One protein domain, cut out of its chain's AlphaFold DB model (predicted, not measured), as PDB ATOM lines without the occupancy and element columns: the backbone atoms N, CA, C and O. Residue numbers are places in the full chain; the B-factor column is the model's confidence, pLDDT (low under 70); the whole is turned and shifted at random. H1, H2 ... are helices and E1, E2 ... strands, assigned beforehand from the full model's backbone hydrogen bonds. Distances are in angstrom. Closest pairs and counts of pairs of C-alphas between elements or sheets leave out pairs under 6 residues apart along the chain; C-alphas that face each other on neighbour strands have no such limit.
ATOM      1  N   TYR A   3      23.919  26.938 310.377       97.06
ATOM      2  CA  TYR A   3      23.604  27.187 308.960       97.06
ATOM      3  C   TYR A   3      22.378  28.095 308.780       97.06
ATOM      4  O   TYR A   3      22.471  29.131 308.133       97.06
ATOM      5  N   ALA A   4      21.254  27.739 309.412       98.06
ATOM      6  CA  ALA A   4      19.996  28.479 309.302       98.06
ATOM      7  C   ALA A   4      20.097  29.916 309.840       98.06
ATOM      8  O   ALA A   4      19.453  30.815 309.316       98.06
ATOM      9  N   LEU A   5      20.923  30.133 310.868       97.12
ATOM     10  CA  LEU A   5      21.161  31.453 311.455       97.12
ATOM     11  C   LEU A   5      22.287  32.236 310.758       97.12
ATOM     12  O   LEU A   5      22.524  33.389 311.096       97.12
ATOM     13  N   GLY A   6      23.020  31.624 309.822       97.31
ATOM     14  CA  GLY A   6      24.159  32.256 309.156       97.31
ATOM     15  C   GLY A   6      25.353  32.559 310.076       97.31
ATOM     16  O   GLY A   6      26.254  33.293 309.670       97.31
ATOM     17  N   ILE A   7      25.401  31.988 311.285       97.56
ATOM     18  CA  ILE A   7      26.440  32.267 312.288       97.56
ATOM     19  C   ILE A   7      27.411  31.092 312.470       97.56
ATOM     20  O   ILE A   7      27.025  29.931 312.267       97.56
ATOM     21  N   PRO A   8      28.667  31.369 312.870       97.38
ATOM     22  CA  PRO A   8      29.594  30.352 313.347       97.38
ATOM     23  C   PRO A   8      28.992  29.522 314.490       97.38
ATOM     24  O   PRO A   8      28.347  30.068 315.384       97.38
ATOM     25  N   SER A   9      29.200  28.204 314.482       97.50
ATOM     26  CA  SER A   9      28.726  27.336 315.569       97.50
ATOM     27  C   SER A   9      29.639  26.141 315.806       97.50
ATOM     28  O   SER A   9      30.167  25.573 314.848       97.50
ATOM     29  N   ILE A  10      29.748  25.736 317.072       97.31
ATOM     30  CA  ILE A  10      30.538  24.599 317.557       97.31
ATOM     31  C   ILE A  10      29.586  23.603 318.225       97.31
ATOM     32  O   ILE A  10      28.724  24.003 319.008       97.31
ATOM     33  N   GLY A  11      29.740  22.314 317.923       96.88
ATOM     34  CA  GLY A  11      29.055  21.241 318.638       96.88
ATOM     35  C   GLY A  11      29.878  20.784 319.839       96.88
ATOM     36  O   GLY A  11      31.078  20.563 319.702       96.88
ATOM     37  N   VAL A  12      29.243  20.626 321.004       97.38
ATOM     38  CA  VAL A  12      29.876  20.062 322.208       97.38
ATOM     39  C   VAL A  12      28.951  19.022 322.828       97.38
ATOM     40  O   VAL A  12      27.802  19.325 323.148       97.38
ATOM     41  N   ALA A  13      29.452  17.803 323.018       97.06
ATOM     42  CA  ALA A  13      28.698  16.672 323.548       97.06
ATOM     43  C   ALA A  13      29.408  16.014 324.742       97.06
ATOM     44  O   ALA A  13      30.633  16.019 324.844       97.06
ATOM     45  N   LYS A  14      28.627  15.420 325.654       95.50
ATOM     46  CA  LYS A  14      29.141  14.680 326.828       95.50
ATOM     47  C   LYS A  14      29.426  13.201 326.533       95.50
ATOM     48  O   LYS A  14      30.051  12.526 327.341       95.50
ATOM     49  N   SER A  15      28.965  12.705 325.391       96.00
ATOM     50  CA  SER A  15      29.169  11.340 324.913       96.00
ATOM     51  C   SER A  15      29.441  11.354 323.411       96.00
ATOM     52  O   SER A  15      29.006  12.263 322.700       96.00
ATOM     53  N   MET A  16      30.184  10.356 322.938       95.69
ATOM     54  CA  MET A  16      30.469  10.184 321.516       95.69
ATOM     55  C   MET A  16      29.234   9.618 320.817       95.69
ATOM     56  O   MET A  16      28.673   8.629 321.285       95.69
ATOM     57  N   LEU A  17      28.823  10.237 319.708       96.31
ATOM     58  CA  LEU A  17      27.714   9.744 318.887       96.31
ATOM     59  C   LEU A  17      28.200   8.776 317.800       96.31
ATOM     60  O   LEU A  17      27.615   7.713 317.622       96.31
ATOM     61  N   ILE A  18      29.272   9.146 317.095       95.94
ATOM     62  CA  ILE A  18      29.871   8.385 315.991       95.94
ATOM     63  C   ILE A  18      31.398   8.502 316.011       95.94
ATOM     64  O   ILE A  18      31.953   9.393 316.659       95.94
ATOM     65  N   GLY A  19      32.056   7.628 315.251       96.12
ATOM     66  CA  GLY A  19      33.504   7.614 315.081       96.12
ATOM     67  C   GLY A  19      34.229   6.818 316.159       96.12
ATOM     68  O   GLY A  19      33.666   5.978 316.867       96.12
ATOM     69  N   SER A  20      35.535   7.020 316.249       97.12
ATOM     70  CA  SER A  20      36.394   6.409 317.261       97.12
ATOM     71  C   SER A  20      37.505   7.357 317.668       97.12
ATOM     72  O   SER A  20      37.899   8.228 316.900       97.12
ATOM     73  N   VAL A  21      37.988   7.207 318.897       97.19
ATOM     74  CA  VAL A  21      39.028   8.083 319.437       97.19
ATOM     75  C   VAL A  21      40.401   7.525 319.080       97.19
ATOM     76  O   VAL A  21      40.704   6.382 319.418       97.19
ATOM     77  N   ALA A  22      41.218   8.349 318.433       95.81
ATOM     78  CA  ALA A  22      42.646   8.135 318.242       95.81
ATOM     79  C   ALA A  22      43.371   9.383 318.762       95.81
ATOM     80  O   ALA A  22      43.143  10.489 318.267       95.81
ATOM     81  N   ASP A  23      44.178   9.208 319.808       92.69
ATOM     82  CA  ASP A  23      44.730  10.293 320.626       92.69
ATOM     83  C   ASP A  23      43.620  11.210 321.185       92.69
ATOM     84  O   ASP A  23      42.780  10.768 321.978       92.69
ATOM     85  N   ASP A  24      43.588  12.467 320.737       94.81
ATOM     86  CA  ASP A  24      42.562  13.463 321.063       94.81
ATOM     87  C   ASP A  24      41.702  13.838 319.843       94.81
ATOM     88  O   ASP A  24      41.007  14.857 319.839       94.81
ATOM     89  N   ARG A  25      41.714  13.014 318.787       97.19
ATOM     90  CA  ARG A  25      40.867  13.178 317.600       97.19
ATOM     91  C   ARG A  25      39.749  12.147 317.584       97.19
ATOM     92  O   ARG A  25      39.936  10.996 317.972       97.19
ATOM     93  N   VAL A  26      38.591  12.565 317.086       98.00
ATOM     94  CA  VAL A  26      37.508  11.660 316.699       98.00
ATOM     95  C   VAL A  26      37.646  11.419 315.207       98.00
ATOM     96  O   VAL A  26      37.586  12.369 314.427       98.00
ATOM     97  N   ILE A  27      37.841  10.162 314.829       98.00
ATOM     98  CA  ILE A  27      38.040   9.746 313.444       98.00
ATOM     99  C   ILE A  27      36.890   8.870 312.962       98.00
ATOM    100  O   ILE A  27      36.345   8.055 313.714       98.00
ATOM    101  N   ASP A  28      36.535   9.032 311.697       96.94
ATOM    102  CA  ASP A  28      35.712   8.081 310.972       96.94
ATOM    103  C   ASP A  28      36.542   6.823 310.669       96.94
ATOM    104  O   ASP A  28      37.672   6.908 310.192       96.94
ATOM    105  N   LYS A  29      36.005   5.643 310.990       92.06
ATOM    106  CA  LYS A  29      36.741   4.376 310.846       92.06
ATOM    107  C   LYS A  29      36.847   3.894 309.405       92.06
ATOM    108  O   LYS A  29      37.755   3.124 309.109       92.06
ATOM    109  N   GLU A  30      35.913   4.285 308.550       95.12
ATOM    110  CA  GLU A  30      35.842   3.819 307.168       95.12
ATOM    111  C   GLU A  30      36.688   4.710 306.261       95.12
ATOM    112  O   GLU A  30      37.404   4.219 305.392       95.12
ATOM    113  N   THR A  31      36.641   6.020 306.496       96.75
ATOM    114  CA  THR A  31      37.292   7.023 305.643       96.75
ATOM    115  C   THR A  31      38.596   7.566 306.225       96.75
ATOM    116  O   THR A  31      39.420   8.101 305.486       96.75
ATOM    117  N   GLY A  32      38.801   7.451 307.542       95.69
ATOM    118  CA  GLY A  32      39.919   8.081 308.248       95.69
ATOM    119  C   GLY A  32      39.765   9.594 308.447       95.69
ATOM    120  O   GLY A  32      40.698  10.242 308.925       95.69
ATOM    121  N   GLU A  33      38.615  10.175 308.093       96.69
ATOM    122  CA  GLU A  33      38.354  11.607 308.239       96.69
ATOM    123  C   GLU A  33      38.307  12.035 309.716       96.69
ATOM    124  O   GLU A  33      37.792  11.323 310.579       96.69
ATOM    125  N   VAL A  34      38.814  13.233 310.022       97.38
ATOM    126  CA  VAL A  34      38.699  13.835 311.359       97.38
ATOM    127  C   VAL A  34      37.322  14.480 311.518       97.38
ATOM    128  O   VAL A  34      37.073  15.574 311.016       97.38
ATOM    129  N   LEU A  35      36.452  13.836 312.294       97.38
ATOM    130  CA  LEU A  35      35.093  14.302 312.590       97.38
ATOM    131  C   LEU A  35      35.047  15.334 313.727       97.38
ATOM    132  O   LEU A  35      34.091  16.101 313.867       97.38
ATOM    133  N   GLY A  36      36.067  15.335 314.585       97.69
ATOM    134  CA  GLY A  36      36.096  16.169 315.775       97.69
ATOM    135  C   GLY A  36      37.301  15.907 316.667       97.69
ATOM    136  O   GLY A  36      38.294  15.306 316.258       97.69
ATOM    137  N   ALA A  37      37.195  16.357 317.911       97.62
ATOM    138  CA  ALA A  37      38.228  16.221 318.924       97.62
ATOM    139  C   ALA A  37      37.639  15.823 320.278       97.62
ATOM    140  O   ALA A  37      36.465  16.068 320.566       97.62
ATOM    141  N   VAL A  38      38.481  15.233 321.117       97.44
ATOM    142  CA  VAL A  38      38.179  14.941 322.514       97.44
ATOM    143  C   VAL A  38      38.897  15.966 323.380       97.44
ATOM    144  O   VAL A  38      40.108  16.131 323.288       97.44
ATOM    145  N   ILE A  39      38.150  16.641 324.247       95.44
ATOM    146  CA  ILE A  39      38.696  17.502 325.293       95.44
ATOM    147  C   ILE A  39      38.597  16.762 326.621       95.44
ATOM    148  O   ILE A  39      37.505  16.364 327.037       95.44
ATOM    149  N   ARG A  40      39.736  16.596 327.293       93.19
ATOM    150  CA  ARG A  40      39.842  15.914 328.586       93.19
ATOM    151  C   ARG A  40      39.970  16.939 329.707       93.19
ATOM    152  O   ARG A  40      40.872  17.764 329.694       93.19
ATOM    153  N   ASP A  41      39.075  16.842 330.683       89.88
ATOM    154  CA  ASP A  41      38.990  17.711 331.858       89.88
ATOM    155  C   ASP A  41      38.967  16.821 333.112       89.88
ATOM    156  O   ASP A  41      37.919  16.349 333.580       89.88
ATOM    157  N   GLY A  42      40.164  16.469 333.586       89.31
ATOM    158  CA  GLY A  42      40.362  15.475 334.639       89.31
ATOM    159  C   GLY A  42      39.811  14.098 334.248       89.31
ATOM    160  O   GLY A  42      40.272  13.479 333.293       89.31
ATOM    161  N   LYS A  43      38.818  13.604 335.000       91.94
ATOM    162  CA  LYS A  43      38.145  12.315 334.729       91.94
ATOM    163  C   LYS A  43      37.034  12.417 333.678       91.94
ATOM    164  O   LYS A  43      36.462  11.395 333.305       91.94
ATOM    165  N   LYS A  44      36.672  13.630 333.256       92.44
ATOM    166  CA  LYS A  44      35.597  13.868 332.291       92.44
ATOM    167  C   LYS A  44      36.185  14.073 330.904       92.44
ATOM    168  O   LYS A  44      37.291  14.586 330.750       92.44
ATOM    169  N   ALA A  45      35.414  13.688 329.898       94.56
ATOM    170  CA  ALA A  45      35.724  13.951 328.507       94.56
ATOM    171  C   ALA A  45      34.501  14.554 327.824       94.56
ATOM    172  O   ALA A  45      33.362  14.199 328.140       94.56
ATOM    173  N   TYR A  46      34.754  15.454 326.885       95.88
ATOM    174  CA  TYR A  46      33.735  16.061 326.046       95.88
ATOM    175  C   TYR A  46      34.190  16.009 324.595       95.88
ATOM    176  O   TYR A  46      35.380  16.093 324.301       95.88
ATOM    177  N   TYR A  47      33.230  15.868 323.696       97.50
ATOM    178  CA  TYR A  47      33.467  15.696 322.272       97.50
ATOM    179  C   TYR A  47      33.083  16.976 321.558       97.50
ATOM    180  O   TYR A  47      32.000  17.516 321.790       97.50
ATOM    181  N   VAL A  48      33.981  17.462 320.715       97.44
ATOM    182  CA  VAL A  48      33.850  18.743 320.031       97.44
ATOM    183  C   VAL A  48      33.881  18.505 318.537       97.44
ATOM    184  O   VAL A  48      34.758  17.803 318.039       97.44
ATOM    185  N   SER A  49      32.949  19.115 317.819       97.31
ATOM    186  CA  SER A  49      32.891  19.056 316.362       97.31
ATOM    187  C   SER A  49      32.620  20.428 315.758       97.31
ATOM    188  O   SER A  49      32.109  21.351 316.407       97.31
ATOM    189  N   SER A  50      32.973  20.568 314.485       96.88
ATOM    190  CA  SER A  50      32.561  21.712 313.678       96.88
ATOM    191  C   SER A  50      31.048  21.704 313.487       96.88
ATOM    192  O   SER A  50      30.477  20.705 313.062       96.88
ATOM    193  N   GLY A  51      30.394  22.831 313.777       96.19
ATOM    194  CA  GLY A  51      28.984  23.029 313.443       96.19
ATOM    195  C   GLY A  51      28.816  23.743 312.102       96.19
ATOM    196  O   GLY A  51      28.336  23.164 311.138       96.19
ATOM    197  N   ASN A  52      29.189  25.022 312.036       97.88
ATOM    198  CA  ASN A  52      29.053  25.848 310.831       97.88
ATOM    199  C   ASN A  52      30.146  26.914 310.810       97.88
ATOM    200  O   ASN A  52      30.378  27.534 311.846       97.88
ATOM    201  N   ARG A  53      30.776  27.155 309.650       96.88
ATOM    202  CA  ARG A  53      31.781  28.221 309.432       96.88
ATOM    203  C   ARG A  53      32.930  28.257 310.464       96.88
ATOM    204  O   ARG A  53      33.489  29.319 310.718       96.88
ATOM    205  N   VAL A  54      33.279  27.116 311.065       97.12
ATOM    206  CA  VAL A  54      34.374  26.967 312.047       97.12
ATOM    207  C   VAL A  54      35.062  25.621 311.823       97.12
ATOM    208  O   VAL A  54      34.386  24.617 311.594       97.12
ATOM    209  N   SER A  55      36.393  25.587 311.895       96.94
ATOM    210  CA  SER A  55      37.182  24.349 311.797       96.94
ATOM    211  C   SER A  55      37.253  23.614 313.140       96.94
ATOM    212  O   SER A  55      37.131  24.239 314.192       96.94
ATOM    213  N   VAL A  56      37.518  22.304 313.133       95.81
ATOM    214  CA  VAL A  56      37.691  21.528 314.376       95.81
ATOM    215  C   VAL A  56      38.816  22.116 315.237       95.81
ATOM    216  O   VAL A  56      38.648  22.257 316.444       95.81
ATOM    217  N   ALA A  57      39.928  22.532 314.620       94.62
ATOM    218  CA  ALA A  57      41.049  23.153 315.325       94.62
ATOM    219  C   ALA A  57      40.632  24.448 316.042       94.62
ATOM    220  O   ALA A  57      40.859  24.590 317.243       94.62
ATOM    221  N   SER A  58      39.943  25.349 315.336       95.62
ATOM    222  CA  SER A  58      39.428  26.595 315.916       95.62
ATOM    223  C   SER A  58      38.394  26.339 317.018       95.62
ATOM    224  O   SER A  58      38.331  27.085 317.992       95.62
ATOM    225  N   SER A  59      37.588  25.278 316.894       94.75
ATOM    226  CA  SER A  59      36.638  24.876 317.934       94.75
ATOM    227  C   SER A  59      37.341  24.461 319.228       94.75
ATOM    228  O   SER A  59      36.925  24.867 320.310       94.75
ATOM    229  N   VAL A  60      38.418  23.674 319.132       93.69
ATOM    230  CA  VAL A  60      39.207  23.237 320.298       93.69
ATOM    231  C   VAL A  60      39.885  24.426 320.978       93.69
ATOM    232  O   VAL A  60      39.826  24.546 322.202       93.69
ATOM    233  N   GLU A  61      40.471  25.331 320.192       93.62
ATOM    234  CA  GLU A  61      41.129  26.542 320.693       93.62
ATOM    235  C   GLU A  61      40.175  27.417 321.522       93.62
ATOM    236  O   GLU A  61      40.516  27.847 322.628       93.62
ATOM    237  N   GLN A  62      38.943  27.621 321.042       92.00
ATOM    238  CA  GLN A  62      37.942  28.436 321.740       92.00
ATOM    239  C   GLN A  62      37.526  27.860 323.100       92.00
ATOM    240  O   GLN A  62      37.184  28.617 324.009       92.00
ATOM    241  N   LEU A  63      37.558  26.536 323.262       88.62
ATOM    242  CA  LEU A  63      37.105  25.860 324.481       88.62
ATOM    243  C   LEU A  63      38.187  25.750 325.563       88.62
ATOM    244  O   LEU A  63      37.869  25.457 326.718       88.62
ATOM    245  N   ARG A  64      39.458  26.003 325.215       86.88
ATOM    246  CA  ARG A  64      40.598  26.055 326.153       86.88
ATOM    247  C   ARG A  64      40.684  24.848 327.100       86.88
ATOM    248  O   ARG A  64      41.006  24.994 328.275       86.88
ATOM    249  N   GLY A  65      40.360  23.655 326.603       83.94
ATOM    250  CA  GLY A  65      40.523  22.413 327.363       83.94
ATOM    251  C   GLY A  65      39.472  22.139 328.449       83.94
ATOM    252  O   GLY A  65      39.666  21.224 329.240       83.94
ATOM    253  N   SER A  66      38.360  22.882 328.510       89.38
ATOM    254  CA  SER A  66      37.326  22.682 329.540       89.38
ATOM    255  C   SER A  66      35.905  22.700 328.974       89.38
ATOM    256  O   SER A  66      35.669  23.130 327.843       89.38
ATOM    257  N   TYR A  67      34.930  22.229 329.761       92.25
ATOM    258  CA  TYR A  67      33.528  22.325 329.353       92.25
ATOM    259  C   TYR A  67      33.065  23.789 329.344       92.25
ATOM    260  O   TYR A  67      33.141  24.446 330.392       92.25
ATOM    261  N   PRO A  68      32.521  24.293 328.223       93.12
ATOM    262  CA  PRO A  68      32.218  25.708 328.075       93.12
ATOM    263  C   PRO A  68      31.166  26.199 329.071       93.12
ATOM    264  O   PRO A  68      30.068  25.650 329.193       93.12
ATOM    265  N   GLU A  69      31.496  27.297 329.746       93.62
ATOM    266  CA  GLU A  69      30.655  27.929 330.765       93.62
ATOM    267  C   GLU A  69      29.292  28.371 330.214       93.62
ATOM    268  O   GLU A  69      28.272  28.221 330.885       93.62
ATOM    269  N   VAL A  70      29.243  28.827 328.957       94.75
ATOM    270  CA  VAL A  70      27.990  29.203 328.282       94.75
ATOM    271  C   VAL A  70      26.982  28.049 328.242       94.75
ATOM    272  O   VAL A  70      25.795  28.274 328.465       94.75
ATOM    273  N   LEU A  71      27.438  26.803 328.060       95.19
ATOM    274  CA  LEU A  71      26.553  25.635 328.068       95.19
ATOM    275  C   LEU A  71      26.097  25.260 329.481       95.19
ATOM    276  O   LEU A  71      24.978  24.779 329.646       95.19
ATOM    277  N   LYS A  72      26.930  25.487 330.508       93.19
ATOM    278  CA  LYS A  72      26.521  25.286 331.910       93.19
ATOM    279  C   LYS A  72      25.428  26.276 332.299       93.19
ATOM    280  O   LYS A  72      24.408  25.877 332.851       93.19
ATOM    281  N   ARG A  73      25.614  27.552 331.953       95.81
ATOM    282  CA  ARG A  73      24.628  28.610 332.204       95.81
ATOM    283  C   ARG A  73      23.317  28.348 331.476       95.81
ATOM    284  O   ARG A  73      22.270  28.428 332.106       95.81
ATOM    285  N   ALA A  74      23.378  27.976 330.197       95.31
ATOM    286  CA  ALA A  74      22.190  27.628 329.422       95.31
ATOM    287  C   ALA A  74      21.418  26.457 330.052       95.31
ATOM    288  O   ALA A  74      20.205  26.542 330.205       95.31
ATOM    289  N   HIS A  75      22.117  25.399 330.481       94.44
ATOM    290  CA  HIS A  75      21.483  24.277 331.174       94.44
ATOM    291  C   HIS A  75      20.761  24.727 332.448       94.44
ATOM    292  O   HIS A  75      19.588  24.413 332.620       94.44
ATOM    293  N   ASN A  76      21.439  25.505 333.297       95.25
ATOM    294  CA  ASN A  76      20.854  25.994 334.541       95.25
ATOM    295  C   ASN A  76      19.614  26.858 334.283       95.25
ATOM    296  O   ASN A  76      18.616  26.656 334.961       95.25
ATOM    297  N   LEU A  77      19.657  27.765 333.295       95.56
ATOM    298  CA  LEU A  77      18.516  28.605 332.907       95.56
ATOM    299  C   LEU A  77      17.300  27.760 332.502       95.56
ATOM    300  O   LEU A  77      16.213  27.955 333.035       95.56
ATOM    301  N   CYS A  78      17.496  26.760 331.639       92.62
ATOM    302  CA  CYS A  78      16.408  25.877 331.222       92.62
ATOM    303  C   CYS A  78      15.852  25.023 332.374       92.62
ATOM    304  O   CYS A  78      14.669  24.697 332.377       92.62
ATOM    305  N   THR A  79      16.685  24.644 333.347       90.38
ATOM    306  CA  THR A  79      16.241  23.865 334.511       90.38
ATOM    307  C   THR A  79      15.500  24.723 335.539       90.38
ATOM    308  O   THR A  79      14.517  24.251 336.102       90.38
ATOM    309  N   VAL A  80      15.912  25.976 335.774       74.88
ATOM    310  CA  VAL A  80      15.221  26.860 336.734       74.88
ATOM    311  C   VAL A  80      13.898  27.397 336.192       74.88
ATOM    312  O   VAL A  80      12.918  27.411 336.929       74.88
ATOM    313  N   GLU A  81      13.825  27.775 334.913       58.47
ATOM    314  CA  GLU A  81      12.571  28.247 334.301       58.47
ATOM    315  C   GLU A  81      11.555  27.108 334.113       58.47
ATOM    316  O   GLU A  81      10.348  27.332 334.182       58.47
ATOM    317  N   GLY A  82      12.025  25.864 333.966       52.94
ATOM    318  CA  GLY A  82      11.167  24.682 333.864       52.94
ATOM    319  C   GLY A  82      10.391  24.330 335.141       52.94
ATOM    320  O   GLY A  82       9.395  23.619 335.054       52.94
ATOM    321  N   HIS A  83      10.800  24.834 336.311       52.28
ATOM    322  CA  HIS A  83      10.114  24.590 337.590       52.28
ATOM    323  C   HIS A  83       9.043  25.629 337.946       52.28
ATOM    324  O   HIS A  83       8.320  25.441 338.919       52.28
TER     325      HIS A  83
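This is residues 3 to 83 of the 86 residues of the protein "Endonuclease V" of Thermoprotei archaeon (UniProt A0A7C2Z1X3). A strongly twisted sheet of five strands makes the body, with the short helix H1 packed over one face and the helix H2 leading away as an arm whose residues 72 to 83 stick out free. The long hairpin of E4 and E5 makes the middle of the sheet, with E1 along one edge and the small hairpin of E2 and E3 at the other. The printed part has 81 residues, with five named strands and then two named helices along the chain; the sheet's order is E1, E5, E4, E3, E2, antiparallel throughout, and the class is mixed, helices and strands. The whole is only just compact, close to loose, with a radius of gyration of the C-alphas of 13.9 A, and spans 45 by 35 by 22 A, the arm included.

Begin with E5, residues 44 to 52, the longest strand at 25.4 A; find its C-alpha 44 at (35.597, 13.868, 332.291). Before it comes E4, residues 34 to 41, 20.9 A long. E1, residues 9 to 13, starts at C-alpha 9 at (28.726, 27.336, 315.569) and runs 13.3 A. Look for the short strands E2 at residues 20 to 22 and E3 at residues 25 to 27. H1 is residues 56 to 63, 11.0 A long, and H2 is residues 69 to 81, running 18.4 A to C-alpha 81 at (12.571, 28.247, 334.301).

E5 and E4 form a hairpin, antiparallel at 143 degrees; check N 39 and O 46, 2.8 A. On the other side of E5, E1 is antiparallel to it at 152 degrees, with N 11 and O 49 at 3.0 A. E4's pairing is staggered: residues 34 to 37 pair with E3 and residues 37 to 41 with E5. E3 and E4 form a hairpin at 145 degrees, with N 35 and O 26 at 2.8 A, and E2 and E3 another at 134 degrees, with N 22 and O 25 at 3.0 A. H1 is on the sheet at a height of 7.8 A, over E5 and slantwise to it at 54 degrees on the local plane; the closest C-alphas of H1 and E5 are those of Val 56 and Ser 50, 5.2 A apart. H2 is not on the sheet, and H1 and H2 are apart. In H1 and H2 every O i to N i+4 pair is within hydrogen-bond range.

The C-alphas of Thr 31 and His 83 are the two farthest apart, at 45.5 A. Without residues 72 to 83, the body spans 31 by 30 by 18 A. The printed part has no cut, and no link is long. The mean pLDDT of the printed part is 93.4; look for values under 70 at residues 81 to 83.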